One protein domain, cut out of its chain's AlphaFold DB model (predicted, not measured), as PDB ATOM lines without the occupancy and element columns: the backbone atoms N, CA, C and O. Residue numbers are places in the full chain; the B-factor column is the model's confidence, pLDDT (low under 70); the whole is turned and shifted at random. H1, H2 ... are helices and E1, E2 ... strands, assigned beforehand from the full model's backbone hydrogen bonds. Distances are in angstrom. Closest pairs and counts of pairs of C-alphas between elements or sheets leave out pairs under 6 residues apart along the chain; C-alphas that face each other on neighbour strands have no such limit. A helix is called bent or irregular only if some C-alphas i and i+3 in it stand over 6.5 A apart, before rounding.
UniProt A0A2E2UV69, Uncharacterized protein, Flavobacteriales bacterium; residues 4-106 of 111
ATOM      1  N   LYS A   4     -55.282  69.289  91.359       88.19
ATOM      2  CA  LYS A   4     -54.386  68.779  92.398       88.19
ATOM      3  C   LYS A   4     -53.934  67.346  92.089       88.19
ATOM      4  O   LYS A   4     -54.754  66.502  91.715       88.19
ATOM      5  N   PHE A   5     -52.647  67.063  92.284       84.06
ATOM      6  CA  PHE A   5     -52.112  65.703  92.293       84.06
ATOM      7  C   PHE A   5     -52.458  65.008  93.613       84.06
ATOM      8  O   PHE A   5     -51.839  65.246  94.643       84.06
ATOM      9  N   GLU A   6     -53.450  64.127  93.567       82.62
ATOM     10  CA  GLU A   6     -53.861  63.278  94.686       82.62
ATOM     11  C   GLU A   6     -54.425  61.956  94.156       82.62
ATOM     12  O   GLU A   6     -54.798  61.854  92.983       82.62
ATOM     13  N   SER A   7     -54.480  60.921  95.003       73.00
ATOM     14  CA  SER A   7     -54.827  59.567  94.543       73.00
ATOM     15  C   SER A   7     -56.234  59.496  93.939       73.00
ATOM     16  O   SER A   7     -56.430  58.822  92.925       73.00
ATOM     17  N   ALA A   8     -57.175  60.267  94.494       76.00
ATOM     18  CA  ALA A   8     -58.544  60.394  94.002       76.00
ATOM     19  C   ALA A   8     -58.608  60.926  92.558       76.00
ATOM     20  O   ALA A   8     -59.487  60.537  91.790       76.00
ATOM     21  N   ASN A   9     -57.628  61.743  92.158       81.00
ATOM     22  CA  ASN A   9     -57.597  62.394  90.851       81.00
ATOM     23  C   ASN A   9     -56.727  61.652  89.827       81.00
ATOM     24  O   ASN A   9     -56.688  62.061  88.668       81.00
ATOM     25  N   TYR A  10     -56.062  60.545  90.187       80.19
ATOM     26  CA  TYR A  10     -55.242  59.791  89.227       80.19
ATOM     27  C   TYR A  10     -56.065  59.262  88.045       80.19
ATOM     28  O   TYR A  10     -55.649  59.370  86.890       80.19
ATOM     29  N   TYR A  11     -57.254  58.712  88.314       82.75
ATOM     30  CA  TYR A  11     -58.127  58.211  87.251       82.75
ATOM     31  C   TYR A  11     -58.545  59.339  86.297       82.75
ATOM     32  O   TYR A  11     -58.512  59.167  85.078       82.75
ATOM     33  N   GLN A  12     -58.863  60.517  86.841       85.31
ATOM     34  CA  GLN A  12     -59.182  61.706  86.049       85.31
ATOM     35  C   GLN A  12     -57.979  62.192  85.238       85.31
ATOM     36  O   GLN A  12     -58.137  62.552  84.074       85.31
ATOM     37  N   PHE A  13     -56.779  62.157  85.818       86.38
ATOM     38  CA  PHE A  13     -55.541  62.529  85.143       86.38
ATOM     39  C   PHE A  13     -55.274  61.639  83.925       86.38
ATOM     40  O   PHE A  13     -55.156  62.137  82.806       86.38
ATOM     41  N   SER A  14     -55.289  60.316  84.121       86.81
ATOM     42  CA  SER A  14     -55.123  59.337  83.039       86.81
ATOM     43  C   SER A  14     -56.215  59.471  81.969       86.81
ATOM     44  O   SER A  14     -55.931  59.508  80.770       86.81
ATOM     45  N   THR A  15     -57.472  59.651  82.387       89.12
ATOM     46  CA  THR A  15     -58.600  59.860  81.464       89.12
ATOM     47  C   THR A  15     -58.438  61.145  80.651       89.12
ATOM     48  O   THR A  15     -58.720  61.149  79.455       89.12
ATOM     49  N   SER A  16     -57.947  62.226  81.262       89.50
ATOM     50  CA  SER A  16     -57.739  63.513  80.588       89.50
ATOM     51  C   SER A  16     -56.664  63.422  79.506       89.50
ATOM     52  O   SER A  16     -56.868  63.923  78.403       89.50
ATOM     53  N   ILE A  17     -55.553  62.729  79.786       89.06
ATOM     54  CA  ILE A  17     -54.489  62.466  78.800       89.06
ATOM     55  C   ILE A  17     -55.053  61.673  77.618       89.06
ATOM     56  O   ILE A  17     -54.909  62.090  76.469       89.06
ATOM     57  N   ASN A  18     -55.754  60.570  77.898       88.69
ATOM     58  CA  ASN A  18     -56.350  59.738  76.853       88.69
ATOM     59  C   ASN A  18     -57.396  60.503  76.036       88.69
ATOM     60  O   ASN A  18     -57.446  60.350  74.822       88.69
ATOM     61  N   THR A  19     -58.192  61.363  76.674       89.38
ATOM     62  CA  THR A  19     -59.198  62.191  75.992       89.38
ATOM     63  C   THR A  19     -58.541  63.182  75.037       89.38
ATOM     64  O   THR A  19     -59.003  63.319  73.908       89.38
ATOM     65  N   LEU A  20     -57.447  63.836  75.450       87.88
ATOM     66  CA  LEU A  20     -56.682  64.733  74.580       87.88
ATOM     67  C   LEU A  20     -56.136  63.979  73.362       87.88
ATOM     68  O   LEU A  20     -56.376  64.397  72.231       87.88
ATOM     69  N   LEU A  21     -55.472  62.842  73.568       86.56
ATOM     70  CA  LEU A  21     -54.915  62.041  72.472       86.56
ATOM     71  C   LEU A  21     -56.001  61.468  71.547       86.56
ATOM     72  O   LEU A  21     -55.832  61.458  70.328       86.56
ATOM     73  N   ALA A  22     -57.150  61.066  72.094       88.69
ATOM     74  CA  ALA A  22     -58.268  60.515  71.328       88.69
ATOM     75  C   ALA A  22     -58.933  61.529  70.383       88.69
ATOM     76  O   ALA A  22     -59.638  61.124  69.460       88.69
ATOM     77  N   THR A  23     -58.708  62.836  70.567       87.44
ATOM     78  CA  THR A  23     -59.243  63.855  69.646       87.44
ATOM     79  C   THR A  23     -58.638  63.782  68.242       87.44
ATOM     80  O   THR A  23     -59.218  64.329  67.308       87.44
ATOM     81  N   GLY A  24     -57.462  63.160  68.081       80.88
ATOM     82  CA  GLY A  24     -56.720  63.136  66.816       80.88
ATOM     83  C   GLY A  24     -56.116  64.486  66.403       80.88
ATOM     84  O   GLY A  24     -55.458  64.567  65.371       80.88
ATOM     85  N   LEU A  25     -56.309  65.544  67.202       84.69
ATOM     86  CA  LEU A  25     -55.775  66.889  66.947       84.69
ATOM     87  C   LEU A  25     -54.357  67.078  67.494       84.69
ATOM     88  O   LEU A  25     -53.651  68.006  67.090       84.69
ATOM     89  N   TYR A  26     -53.950  66.221  68.427       88.94
ATOM     90  CA  TYR A  26     -52.706  66.356  69.171       88.94
ATOM     91  C   TYR A  26     -51.800  65.146  68.942       88.94
ATOM     92  O   TYR A  26     -52.260  64.008  68.971       88.94
ATOM     93  N   SER A  27     -50.507  65.394  68.735       86.69
ATOM     94  CA  SER A  27     -49.490  64.344  68.593       86.69
ATOM     95  C   SER A  27     -48.993  63.819  69.939       86.69
ATOM     96  O   SER A  27     -48.525  62.690  70.020       86.69
ATOM     97  N   ALA A  28     -49.073  64.646  70.981       88.31
ATOM     98  CA  ALA A  28     -48.624  64.333  72.329       88.31
ATOM     99  C   ALA A  28     -49.341  65.226  73.354       88.31
ATOM    100  O   ALA A  28     -50.032  66.185  72.995       88.31
ATOM    101  N   VAL A  29     -49.162  64.920  74.639       91.19
ATOM    102  CA  VAL A  29     -49.676  65.723  75.754       91.19
ATOM    103  C   VAL A  29     -48.499  66.271  76.546       91.19
ATOM    104  O   VAL A  29     -47.573  65.541  76.895       91.19
ATOM    105  N   ARG A  30     -48.555  67.564  76.856       93.50
ATOM    106  CA  ARG A  30     -47.613  68.230  77.751       93.50
ATOM    107  C   ARG A  30     -48.268  68.565  79.082       93.50
ATOM    108  O   ARG A  30     -49.475  68.801  79.160       93.50
ATOM    109  N   ILE A  31     -47.450  68.625  80.119       93.50
ATOM    110  CA  ILE A  31     -47.841  68.973  81.476       93.50
ATOM    111  C   ILE A  31     -46.989  70.113  82.007       93.50
ATOM    112  O   ILE A  31     -45.788  70.195  81.755       93.50
ATOM    113  N   THR A  32     -47.627  70.983  82.780       94.00
ATOM    114  CA  THR A  32     -46.932  71.894  83.688       94.00
ATOM    115  C   THR A  32     -47.328  71.557  85.114       94.00
ATOM    116  O   THR A  32     -48.520  71.386  85.382       94.00
ATOM    117  N   ILE A  33     -46.344  71.446  86.006       93.12
ATOM    118  CA  ILE A  33     -46.539  71.148  87.428       93.12
ATOM    119  C   ILE A  33     -46.245  72.409  88.241       93.12
ATOM    120  O   ILE A  33     -45.279  73.116  87.969       93.12
ATOM    121  N   TYR A  34     -47.071  72.675  89.245       94.56
ATOM    122  CA  TYR A  34     -47.049  73.872  90.074       94.56
ATOM    123  C   TYR A  34     -47.013  73.515  91.560       94.56
ATOM    124  O   TYR A  34     -47.554  72.490  91.977       94.56
ATOM    125  N   ASN A  35     -46.412  74.399  92.354       92.62
ATOM    126  CA  ASN A  35     -46.406  74.345  93.818       92.62
ATOM    127  C   ASN A  35     -47.668  74.960  94.445       92.62
ATOM    128  O   ASN A  35     -47.818  74.944  95.664       92.62
ATOM    129  N   ASP A  36     -48.547  75.543  93.632       92.25
ATOM    130  CA  ASP A  36     -49.721  76.272  94.079       92.25
ATOM    131  C   ASP A  36     -50.937  76.011  93.183       92.25
ATOM    132  O   ASP A  36     -50.827  75.784  91.976       92.25
ATOM    133  N   GLU A  37     -52.125  76.110  93.775       91.06
ATOM    134  CA  GLU A  37     -53.393  75.934  93.064       91.06
ATOM    135  C   GLU A  37     -53.625  77.010  91.995       91.06
ATOM    136  O   GLU A  37     -54.222  76.738  90.954       91.06
ATOM    137  N   SER A  38     -53.118  78.229  92.205       91.12
ATOM    138  CA  SER A  38     -53.307  79.313  91.238       91.12
ATOM    139  C   SER A  38     -52.535  79.090  89.932       91.12
ATOM    140  O   SER A  38     -52.871  79.695  88.913       91.12
ATOM    141  N   GLY A  39     -51.554  78.178  89.931       90.06
ATOM    142  CA  GLY A  39     -50.705  77.892  88.780       90.06
ATOM    143  C   GLY A  39     -49.697  79.004  88.492       90.06
ATOM    144  O   GLY A  39     -49.346  79.224  87.336       90.06
ATOM    145  N   SER A  40     -49.265  79.731  89.524       91.12
ATOM    146  CA  SER A  40     -48.331  80.853  89.387       91.12
ATOM    147  C   SER A  40     -46.876  80.439  89.615       91.12
ATOM    148  O   SER A  40     -45.960  81.074  89.096       91.12
ATOM    149  N   ILE A  41     -46.640  79.383  90.398       94.06
ATOM    150  CA  ILE A  41     -45.315  78.946  90.837       94.06
ATOM    151  C   ILE A  41     -45.028  77.571  90.246       94.06
ATOM    152  O   ILE A  41     -45.431  76.543  90.788       94.06
ATOM    153  N   VAL A  42     -44.284  77.546  89.142       94.19
ATOM    154  CA  VAL A  42     -43.867  76.295  88.498       94.19
ATOM    155  C   VAL A  42     -42.945  75.493  89.423       94.19
ATOM    156  O   VAL A  42     -42.006  76.026  90.023       94.19
ATOM    157  N   HIS A  43     -43.211  74.194  89.520       92.50
ATOM    158  CA  HIS A  43     -42.416  73.252  90.289       92.50
ATOM    159  C   HIS A  43     -41.081  72.947  89.595       92.50
ATOM    160  O   HIS A  43     -40.981  72.883  88.367       92.50
ATOM    161  N   LYS A  44     -40.046  72.720  90.403       91.25
ATOM    162  CA  LYS A  44     -38.735  72.257  89.946       91.25
ATOM    163  C   LYS A  44     -38.488  70.883  90.543       91.25
ATOM    164  O   LYS A  44     -38.685  70.727  91.742       91.25
ATOM    165  N   SER A  45     -38.058  69.932  89.721       86.00
ATOM    166  CA  SER A  45     -37.631  68.626  90.218       86.00
ATOM    167  C   SER A  45     -36.421  68.764  91.145       86.00
ATOM    168  O   SER A  45     -35.709  69.774  91.106       86.00
ATOM    169  N   ASP A  46     -36.140  67.719  91.922       83.56
ATOM    170  CA  ASP A  46     -34.969  67.654  92.810       83.56
ATOM    171  C   ASP A  46     -33.646  67.866  92.049       83.56
ATOM    172  O   ASP A  46     -32.665  68.382  92.581       83.56
ATOM    173  N   ASN A  47     -33.648  67.538  90.757       83.94
ATOM    174  CA  ASN A  47     -32.528  67.652  89.831       83.94
ATOM    175  C   ASN A  47     -32.383  69.085  89.270       83.94
ATOM    176  O   ASN A  47     -31.522  69.337  88.427       83.94
ATOM    177  N   GLY A  48     -33.258  70.014  89.668       85.38
ATOM    178  CA  GLY A  48     -33.287  71.407  89.222       85.38
ATOM    179  C   GLY A  48     -34.020  71.657  87.898       85.38
ATOM    180  O   GLY A  48     -34.030  72.795  87.424       85.38
ATOM    181  N   VAL A  49     -34.649  70.639  87.299       89.44
ATOM    182  CA  VAL A  49     -35.374  70.787  86.028       89.44
ATOM    183  C   VAL A  49     -36.723  71.455  86.278       89.44
ATOM    184  O   VAL A  49     -37.512  71.007  87.105       89.44
ATOM    185  N   ILE A  50     -37.006  72.530  85.543       92.62
ATOM    186  CA  ILE A  50     -38.294  73.230  85.595       92.62
ATOM    187  C   ILE A  50     -39.350  72.370  84.894       92.62
ATOM    188  O   ILE A  50     -39.180  72.022  83.724       92.62
ATOM    189  N   LEU A  51     -40.447  72.048  85.582       91.50
ATOM    190  CA  LEU A  51     -41.526  71.209  85.050       91.50
ATOM    191  C   LEU A  51     -42.608  72.044  84.362       91.50
ATOM    192  O   LEU A  51     -43.786  71.971  84.706       91.50
ATOM    193  N   GLU A  52     -42.187  72.841  83.383       94.50
ATOM    194  CA  GLU A  52     -43.057  73.637  82.515       94.50
ATOM    195  C   GLU A  52     -43.133  73.040  81.114       94.50
ATOM    196  O   GLU A  52     -42.102  72.755  80.504       94.50
ATOM    197  N   ASN A  53     -44.357  72.878  80.597       91.69
ATOM    198  CA  ASN A  53     -44.636  72.389  79.244       91.69
ATOM    199  C   ASN A  53     -43.869  71.106  78.868       91.69
ATOM    200  O   ASN A  53     -43.450  70.939  77.722       91.69
ATOM    201  N   LYS A  54     -43.696  70.188  79.823       93.25
ATOM    202  CA  LYS A  54     -42.971  68.931  79.622       93.25
ATOM    203  C   LYS A  54     -43.844  67.909  78.916       93.25
ATOM    204  O   LYS A  54     -44.963  67.660  79.347       93.25
ATOM    205  N   GLU A  55     -43.338  67.314  77.845       92.94
ATOM    206  CA  GLU A  55     -44.022  66.227  77.141       92.94
ATOM    207  C   GLU A  55     -44.029  64.957  77.997       92.94
ATOM    208  O   GLU A  55     -42.972  64.496  78.428       92.94
ATOM    209  N   ILE A  56     -45.216  64.402  78.246       92.06
ATOM    210  CA  ILE A  56     -45.369  63.159  79.005       92.06
ATOM    211  C   ILE A  56     -45.036  61.984  78.084       92.06
ATOM    212  O   ILE A  56     -45.758  61.736  77.120       92.06
ATOM    213  N   ILE A  57     -43.992  61.226  78.424       92.44
ATOM    214  CA  ILE A  57     -43.604  60.006  77.701       92.44
ATOM    215  C   ILE A  57     -44.256  58.777  78.332       92.44
ATOM    216  O   ILE A  57     -44.763  57.899  77.631       92.44
ATOM    217  N   HIS A  58     -44.259  58.713  79.664       89.12
ATOM    218  CA  HIS A  58     -44.842  57.601  80.406       89.12
ATOM    219  C   HIS A  58     -45.538  58.096  81.675       89.12
ATOM    220  O   HIS A  58     -45.069  59.010  82.355       89.12
ATOM    221  N   LEU A  59     -46.656  57.447  82.001       89.19
ATOM    222  CA  LEU A  59     -47.389  57.630  83.246       89.19
ATOM    223  C   LEU A  59     -47.564  56.279  83.937       89.19
ATOM    224  O   LEU A  59     -48.188  55.374  83.384       89.19
ATOM    225  N   LYS A  60     -47.068  56.172  85.169       89.19
ATOM    226  CA  LYS A  60     -47.234  54.993  86.017       89.19
ATOM    227  C   LYS A  60     -47.819  55.387  87.369       89.19
ATOM    228  O   LYS A  60     -47.429  56.389  87.960       89.19
ATOM    229  N   LYS A  61     -48.713  54.551  87.891       88.06
ATOM    230  CA  LYS A  61     -49.131  54.577  89.296       88.06
ATOM    231  C   LYS A  61     -48.618  53.334  89.997       88.06
ATOM    232  O   LYS A  61     -48.696  52.235  89.448       88.06
ATOM    233  N   GLN A  62     -48.131  53.527  91.211       89.94
ATOM    234  CA  GLN A  62     -47.808  52.457  92.134       89.94
ATOM    235  C   GLN A  62     -48.735  52.553  93.342       89.94
ATOM    236  O   GLN A  62     -48.817  53.593  93.995       89.94
ATOM    237  N   ASP A  63     -49.463  51.470  93.592       87.19
ATOM    238  CA  ASP A  63     -50.278  51.297  94.789       87.19
ATOM    239  C   ASP A  63     -49.395  50.915  95.988       87.19
ATOM    240  O   ASP A  63     -48.276  50.429  95.785       87.19
ATOM    241  N   PRO A  64     -49.859  51.148  97.231       88.88
ATOM    242  CA  PRO A  64     -49.060  50.808  98.393       88.88
ATOM    243  C   PRO A  64     -48.889  49.293  98.499       88.88
ATOM    244  O   PRO A  64     -49.829  48.532  98.259       88.88
ATOM    245  N   TYR A  65     -47.703  48.853  98.902       90.06
ATOM    246  CA  TYR A  65     -47.432  47.447  99.190       90.06
ATOM    247  C   TYR A  65     -46.430  47.310 100.335       90.06
ATOM    248  O   TYR A  65     -45.730  48.258 100.680       90.06
ATOM    249  N   ILE A  66     -46.361  46.121 100.931       92.50
ATOM    250  CA  ILE A  66     -45.345  45.788 101.932       92.50
ATOM    251  C   ILE A  66     -44.190  45.105 101.207       92.50
ATOM    252  O   ILE A  66     -44.390  44.072 100.564       92.50
ATOM    253  N   ASP A  67     -42.995  45.684 101.281       91.38
ATOM    254  CA  ASP A  67     -41.797  45.076 100.706       91.38
ATOM    255  C   ASP A  67     -41.409  43.840 101.525       91.38
ATOM    256  O   ASP A  67     -41.181  43.920 102.731       91.38
ATOM    257  N   ALA A  68     -41.334  42.683 100.869       90.50
ATOM    258  CA  ALA A  68     -41.050  41.412 101.523       90.50
ATOM    259  C   ALA A  68     -39.624  41.314 102.104       90.50
ATOM    260  O   ALA A  68     -39.391  40.504 102.998       90.50
ATOM    261  N   ASN A  69     -38.671  42.114 101.615       92.44
ATOM    262  CA  ASN A  69     -37.275  42.073 102.059       92.44
ATOM    263  C   ASN A  69     -37.025  42.974 103.270       92.44
ATOM    264  O   ASN A  69     -36.240  42.627 104.149       92.44
ATOM    265  N   THR A  70     -37.669  44.141 103.308       90.88
ATOM    266  CA  THR A  70     -37.484  45.136 104.379       90.88
ATOM    267  C   THR A  70     -38.628  45.134 105.390       90.88
ATOM    268  O   THR A  70     -38.496  45.722 106.463       90.88
ATOM    269  N   ASN A  71     -39.738  44.461 105.069       90.88
ATOM    270  CA  ASN A  71     -40.990  44.446 105.824       90.88
ATOM    271  C   ASN A  71     -41.552  45.858 106.086       90.88
ATOM    272  O   ASN A  71     -42.249  46.088 107.075       90.88
ATOM    273  N   GLN A  72     -41.219  46.812 105.210       91.38
ATOM    274  CA  GLN A  72     -41.671  48.199 105.277       91.38
ATOM    275  C   GLN A  72     -42.815  48.441 104.296       91.38
ATOM    276  O   GLN A  72     -42.834  47.903 103.187       91.38
ATOM    277  N   THR A  73     -43.763  49.281 104.706       89.62
ATOM    278  CA  THR A  73     -44.811  49.781 103.818       89.62
ATOM    279  C   THR A  73     -44.206  50.788 102.850       89.62
ATOM    280  O   THR A  73     -43.658  51.807 103.266       89.62
ATOM    281  N   VAL A  74     -44.319  50.502 101.560       88.56
ATOM    282  CA  VAL A  74     -43.999  51.429 100.480       88.56
ATOM    283  C   VAL A  74     -45.245  52.254 100.185       88.56
ATOM    284  O   VAL A  74     -46.301  51.704  99.865       88.56
ATOM    285  N   ASP A  75     -45.114  53.572 100.309       87.25
ATOM    286  CA  ASP A  75     -46.193  54.521 100.041       87.25
ATOM    287  C   ASP A  75     -46.573  54.556  98.548       87.25
ATOM    288  O   ASP A  75     -45.726  54.329  97.674       87.25
ATOM    289  N   PRO A  76     -47.837  54.882  98.222       88.50
ATOM    290  CA  PRO A  76     -48.255  55.016  96.838       88.50
ATOM    291  C   PRO A  76     -47.634  56.252  96.191       88.50
ATOM    292  O   PRO A  76     -47.511  57.306  96.819       88.50
ATOM    293  N   TYR A  77     -47.334  56.161  94.899       89.75
ATOM    294  CA  TYR A  77     -46.830  57.293  94.124       89.75
ATOM    295  C   TYR A  77     -47.308  57.271  92.671       89.75
ATOM    296  O   TYR A  77     -47.699  56.236  92.124       89.75
ATOM    297  N   ILE A  78     -47.237  58.437  92.031       89.38
ATOM    298  CA  ILE A  78     -47.309  58.593  90.578       89.38
ATOM    299  C   ILE A  78     -45.898  58.852  90.070       89.38
ATOM    300  O   ILE A  78     -45.208  59.725  90.587       89.38
ATOM    301  N   GLN A  79     -45.479  58.104  89.058       91.19
ATOM    302  CA  GLN A  79     -44.257  58.376  88.321       91.19
ATOM    303  C   GLN A  79     -44.621  58.952  86.956       91.19
ATOM    304  O   GLN A  79     -45.420  58.374  86.212       91.19
ATOM    305  N   LEU A  80     -44.021  60.099  86.661       90.94
ATOM    306  CA  LEU A  80     -44.072  60.748  85.362       90.94
ATOM    307  C   LEU A  80     -42.677  60.727  84.765       90.94
ATOM    308  O   LEU A  80     -41.741  61.247  85.374       90.94
ATOM    309  N   ASP A  81     -42.568  60.154  83.573       92.62
ATOM    310  CA  ASP A  81     -41.331  60.176  82.808       92.62
ATOM    311  C   ASP A  81     -41.460  61.188  81.668       92.62
ATOM    312  O   ASP A  81     -42.417  61.175  80.884       92.62
ATOM    313  N   PHE A  82     -40.464  62.060  81.594       90.94
ATOM    314  CA  PHE A  82     -40.246  63.031  80.534       90.94
ATOM    315  C   PHE A  82     -38.978  62.644  79.763       90.94
ATOM    316  O   PHE A  82     -38.206  61.783  80.186       90.94
ATOM    317  N   THR A  83     -38.722  63.304  78.637       88.12
ATOM    318  CA  THR A  83     -37.529  63.035  77.817       88.12
ATOM    319  C   THR A  83     -36.211  63.299  78.557       88.12
ATOM    320  O   THR A  83     -35.203  62.665  78.257       88.12
ATOM    321  N   ASP A  84     -36.198  64.241  79.502       87.00
ATOM    322  CA  ASP A  84     -34.987  64.730  80.175       87.00
ATOM    323  C   ASP A  84     -34.923  64.427  81.678       87.00
ATOM    324  O   ASP A  84     -33.861  64.557  82.288       87.00
ATOM    325  N   CYS A  85     -36.037  64.034  82.292       88.75
ATOM    326  CA  CYS A  85     -36.100  63.696  83.707       88.75
ATOM    327  C   CYS A  85     -37.319  62.829  84.021       88.75
ATOM    328  O   CYS A  85     -38.239  62.693  83.219       88.75
ATOM    329  N   ASN A  86     -37.337  62.269  85.222       90.56
ATOM    330  CA  ASN A  86     -38.517  61.665  85.812       90.56
ATOM    331  C   ASN A  86     -38.844  62.362  87.134       90.56
ATOM    332  O   ASN A  86     -37.995  63.011  87.747       90.56
ATOM    333  N   ILE A  87     -40.096  62.249  87.560       90.25
ATOM    334  CA  ILE A  87     -40.529  62.708  88.876       90.25
ATOM    335  C   ILE A  87     -41.420  61.663  89.530       90.25
ATOM    336  O   ILE A  87     -42.272  61.047  88.886       90.25
ATOM    337  N   TYR A  88     -41.222  61.506  90.835       88.94
ATOM    338  CA  TYR A  88     -42.025  60.668  91.707       88.94
ATOM    339  C   TYR A  88     -42.850  61.576  92.610       88.94
ATOM    340  O   TYR A  88     -42.312  62.316  93.430       88.94
ATOM    341  N   ILE A  89     -44.165  61.537  92.440       88.12
ATOM    342  CA  ILE A  89     -45.108  62.331  93.218       88.12
ATOM    343  C   ILE A  89     -45.767  61.393  94.232       88.12
ATOM    344  O   ILE A  89     -46.604  60.573  93.836       88.12
ATOM    345  N   PRO A  90     -45.398  61.465  95.521       86.69
ATOM    346  CA  PRO A  90     -46.010  60.630  96.542       86.69
ATOM    347  C   PRO A  90     -47.477  61.027  96.743       86.69
ATOM    348  O   PRO A  90     -47.836  62.204  96.757       86.69
ATOM    349  N   LEU A  91     -48.334  60.020  96.894       82.06
ATOM    350  CA  LEU A  91     -49.783  60.164  97.049       82.06
ATOM    351  C   LEU A  91     -50.249  60.056  98.509       82.06
ATOM    352  O   LEU A  91     -51.449  60.007  98.771       82.06
ATOM    353  N   ASN A  92     -49.316  60.039  99.460       77.56
ATOM    354  CA  ASN A  92     -49.568  60.003 100.905       77.56
ATOM    355  C   ASN A  92     -50.041  61.361 101.483       77.56
ATOM    356  O   ASN A  92     -50.226  61.491 102.691       77.56
ATOM    357  N   GLY A  93     -50.242  62.374 100.632       71.94
ATOM    358  CA  GLY A  93     -50.753  63.691 101.017       71.94
ATOM    359  C   GLY A  93     -49.708  64.644 101.604       71.94
ATOM    360  O   GLY A  93     -50.060  65.771 101.946       71.94
ATOM    361  N   THR A  94     -48.432  64.249 101.692       74.94
ATOM    362  CA  THR A  94     -47.356  65.143 102.167       74.94
ATOM    363  C   THR A  94     -46.945  66.178 101.127       74.94
ATOM    364  O   THR A  94     -46.329  67.187 101.463       74.94
ATOM    365  N   THR A  95     -47.287  65.932  99.864       80.12
ATOM    366  CA  THR A  95     -46.879  66.753  98.728       80.12
ATOM    367  C   THR A  95     -48.089  67.463  98.139       80.12
ATOM    368  O   THR A  95     -49.057  66.838  97.712       80.12
ATOM    369  N   ASN A  96     -48.024  68.792  98.112       86.31
ATOM    370  CA  ASN A  96     -49.050  69.646  97.529       86.31
ATOM    371  C   ASN A  96     -48.557  70.149  96.172       86.31
ATOM    372  O   ASN A  96     -47.834  71.139  96.096       86.31
ATOM    373  N   LEU A  97     -48.929  69.427  95.114       90.12
ATOM    374  CA  LEU A  97     -48.630  69.796  93.734       90.12
ATOM    375  C   LEU A  97     -49.910  69.857  92.913       90.12
ATOM    376  O   LEU A  97     -50.849  69.086  93.126       90.12
ATOM    377  N   TRP A  98     -49.921  70.760  91.942       92.38
ATOM    378  CA  TRP A  98     -51.008  70.942  90.992       92.38
ATOM    379  C   TRP A  98     -50.480  70.820  89.575       92.38
ATOM    380  O   TRP A  98     -49.307  71.071  89.321       92.38
ATOM    381  N   TYR A  99     -51.335  70.441  88.635       92.12
ATOM    382  CA  TYR A  99     -50.950  70.300  87.242       92.12
ATOM    383  C   TYR A  99     -51.925  70.952  86.281       92.12
ATOM    384  O   TYR A  99     -53.108  71.129  86.567       92.12
ATOM    385  N   LYS A 100     -51.410  71.254  85.092       93.69
ATOM    386  CA  LYS A 100     -52.194  71.619  83.918       93.69
ATOM    387  C   LYS A 100     -51.736  70.777  82.738       93.69
ATOM    388  O   LYS A 100     -50.536  70.683  82.490       93.69
ATOM    389  N   LEU A 101     -52.694  70.177  82.040       92.50
ATOM    390  CA  LEU A 101     -52.464  69.434  80.805       92.50
ATOM    391  C   LEU A 101     -52.781  70.315  79.602       92.50
ATOM    392  O   LEU A 101     -53.783  71.030  79.598       92.50
ATOM    393  N   ASP A 102     -51.956  70.214  78.570       91.56
ATOM    394  CA  ASP A 102     -52.174  70.851  77.280       91.56
ATOM    395  C   ASP A 102     -51.812  69.854  76.163       91.56
ATOM    396  O   ASP A 102     -50.893  69.049  76.304       91.56
ATOM    397  N   GLY A 103     -52.534  69.884  75.044       88.81
ATOM    398  CA  GLY A 103     -52.190  69.082  73.866       88.81
ATOM    399  C   GLY A 103     -51.098  69.750  73.028       88.81
ATOM    400  O   GLY A 103     -51.057  70.978  72.929       88.81
ATOM    401  N   ILE A 104     -50.223  68.956  72.410       88.62
ATOM    402  CA  ILE A 104     -49.269  69.414  71.390       88.62
ATOM    403  C   ILE A 104     -49.936  69.237  70.022       88.62
ATOM    404  O   ILE A 104     -50.155  68.092  69.623       88.62
ATOM    405  N   PRO A 105     -50.316  70.322  69.315       87.00
ATOM    406  CA  PRO A 105     -51.036  70.220  68.049       87.00
ATOM    407  C   PRO A 105     -50.230  69.475  66.993       87.00
ATOM    408  O   PRO A 105     -49.017  69.655  66.883       87.00
ATOM    409  N   PHE A 106     -50.918  68.686  66.174       81.50
ATOM    410  CA  PHE A 106     -50.293  68.059  65.023       81.50
ATOM    411  C   PHE A 106     -49.858  69.135  64.014       81.50
ATOM    412  O   PHE A 106     -50.687  69.864  63.467       81.50
TER     413      PHE A 106
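What this domain is: This is residues 4 to 106 of the 111 residues of an uncharacterized protein of Flavobacteriales bacterium (UniProt A0A2E2UV69). A three-strand sheet, E2-E3-E4, and a long two-strand ribbon, E1-E5, share helix H1, which packs on both; residues 67 to 72 stick out. Under half of the 103 printed residues are in named elements, H1 E1 E2 E3 E4 E5 in order; the class is mixed. Both sheets are antiparallel; E2-E3-E4 is a meander, each strand beside the one before. The whole is compact, with radius of gyration of the C-alphas 14.5 A and spans 48 by 28 by 25 A.

Where its parts are: E2 is residues 58 to 62, E3 77 to 81, E4 86 to 90. H1, residues 7 to 22, begins at C-alpha (-54.827, 59.567, 94.543) and is irregular: C-alphas 8 and 11 are 7.1 A apart. E1 is residues 26 to 34; E5, 98 to 105, ends at C-alpha (-51.036, 70.220, 68.049).

How they stand to each other: In hairpin E2-E3, N 60 and O 79 are within hydrogen-bond range, 2.9 A. H1, with 10 of 12 O i to N i+4 pairs in range, is on this sheet.

The domain as a whole: The printed part has no cut; links E1-E2 and E2-E3 are long.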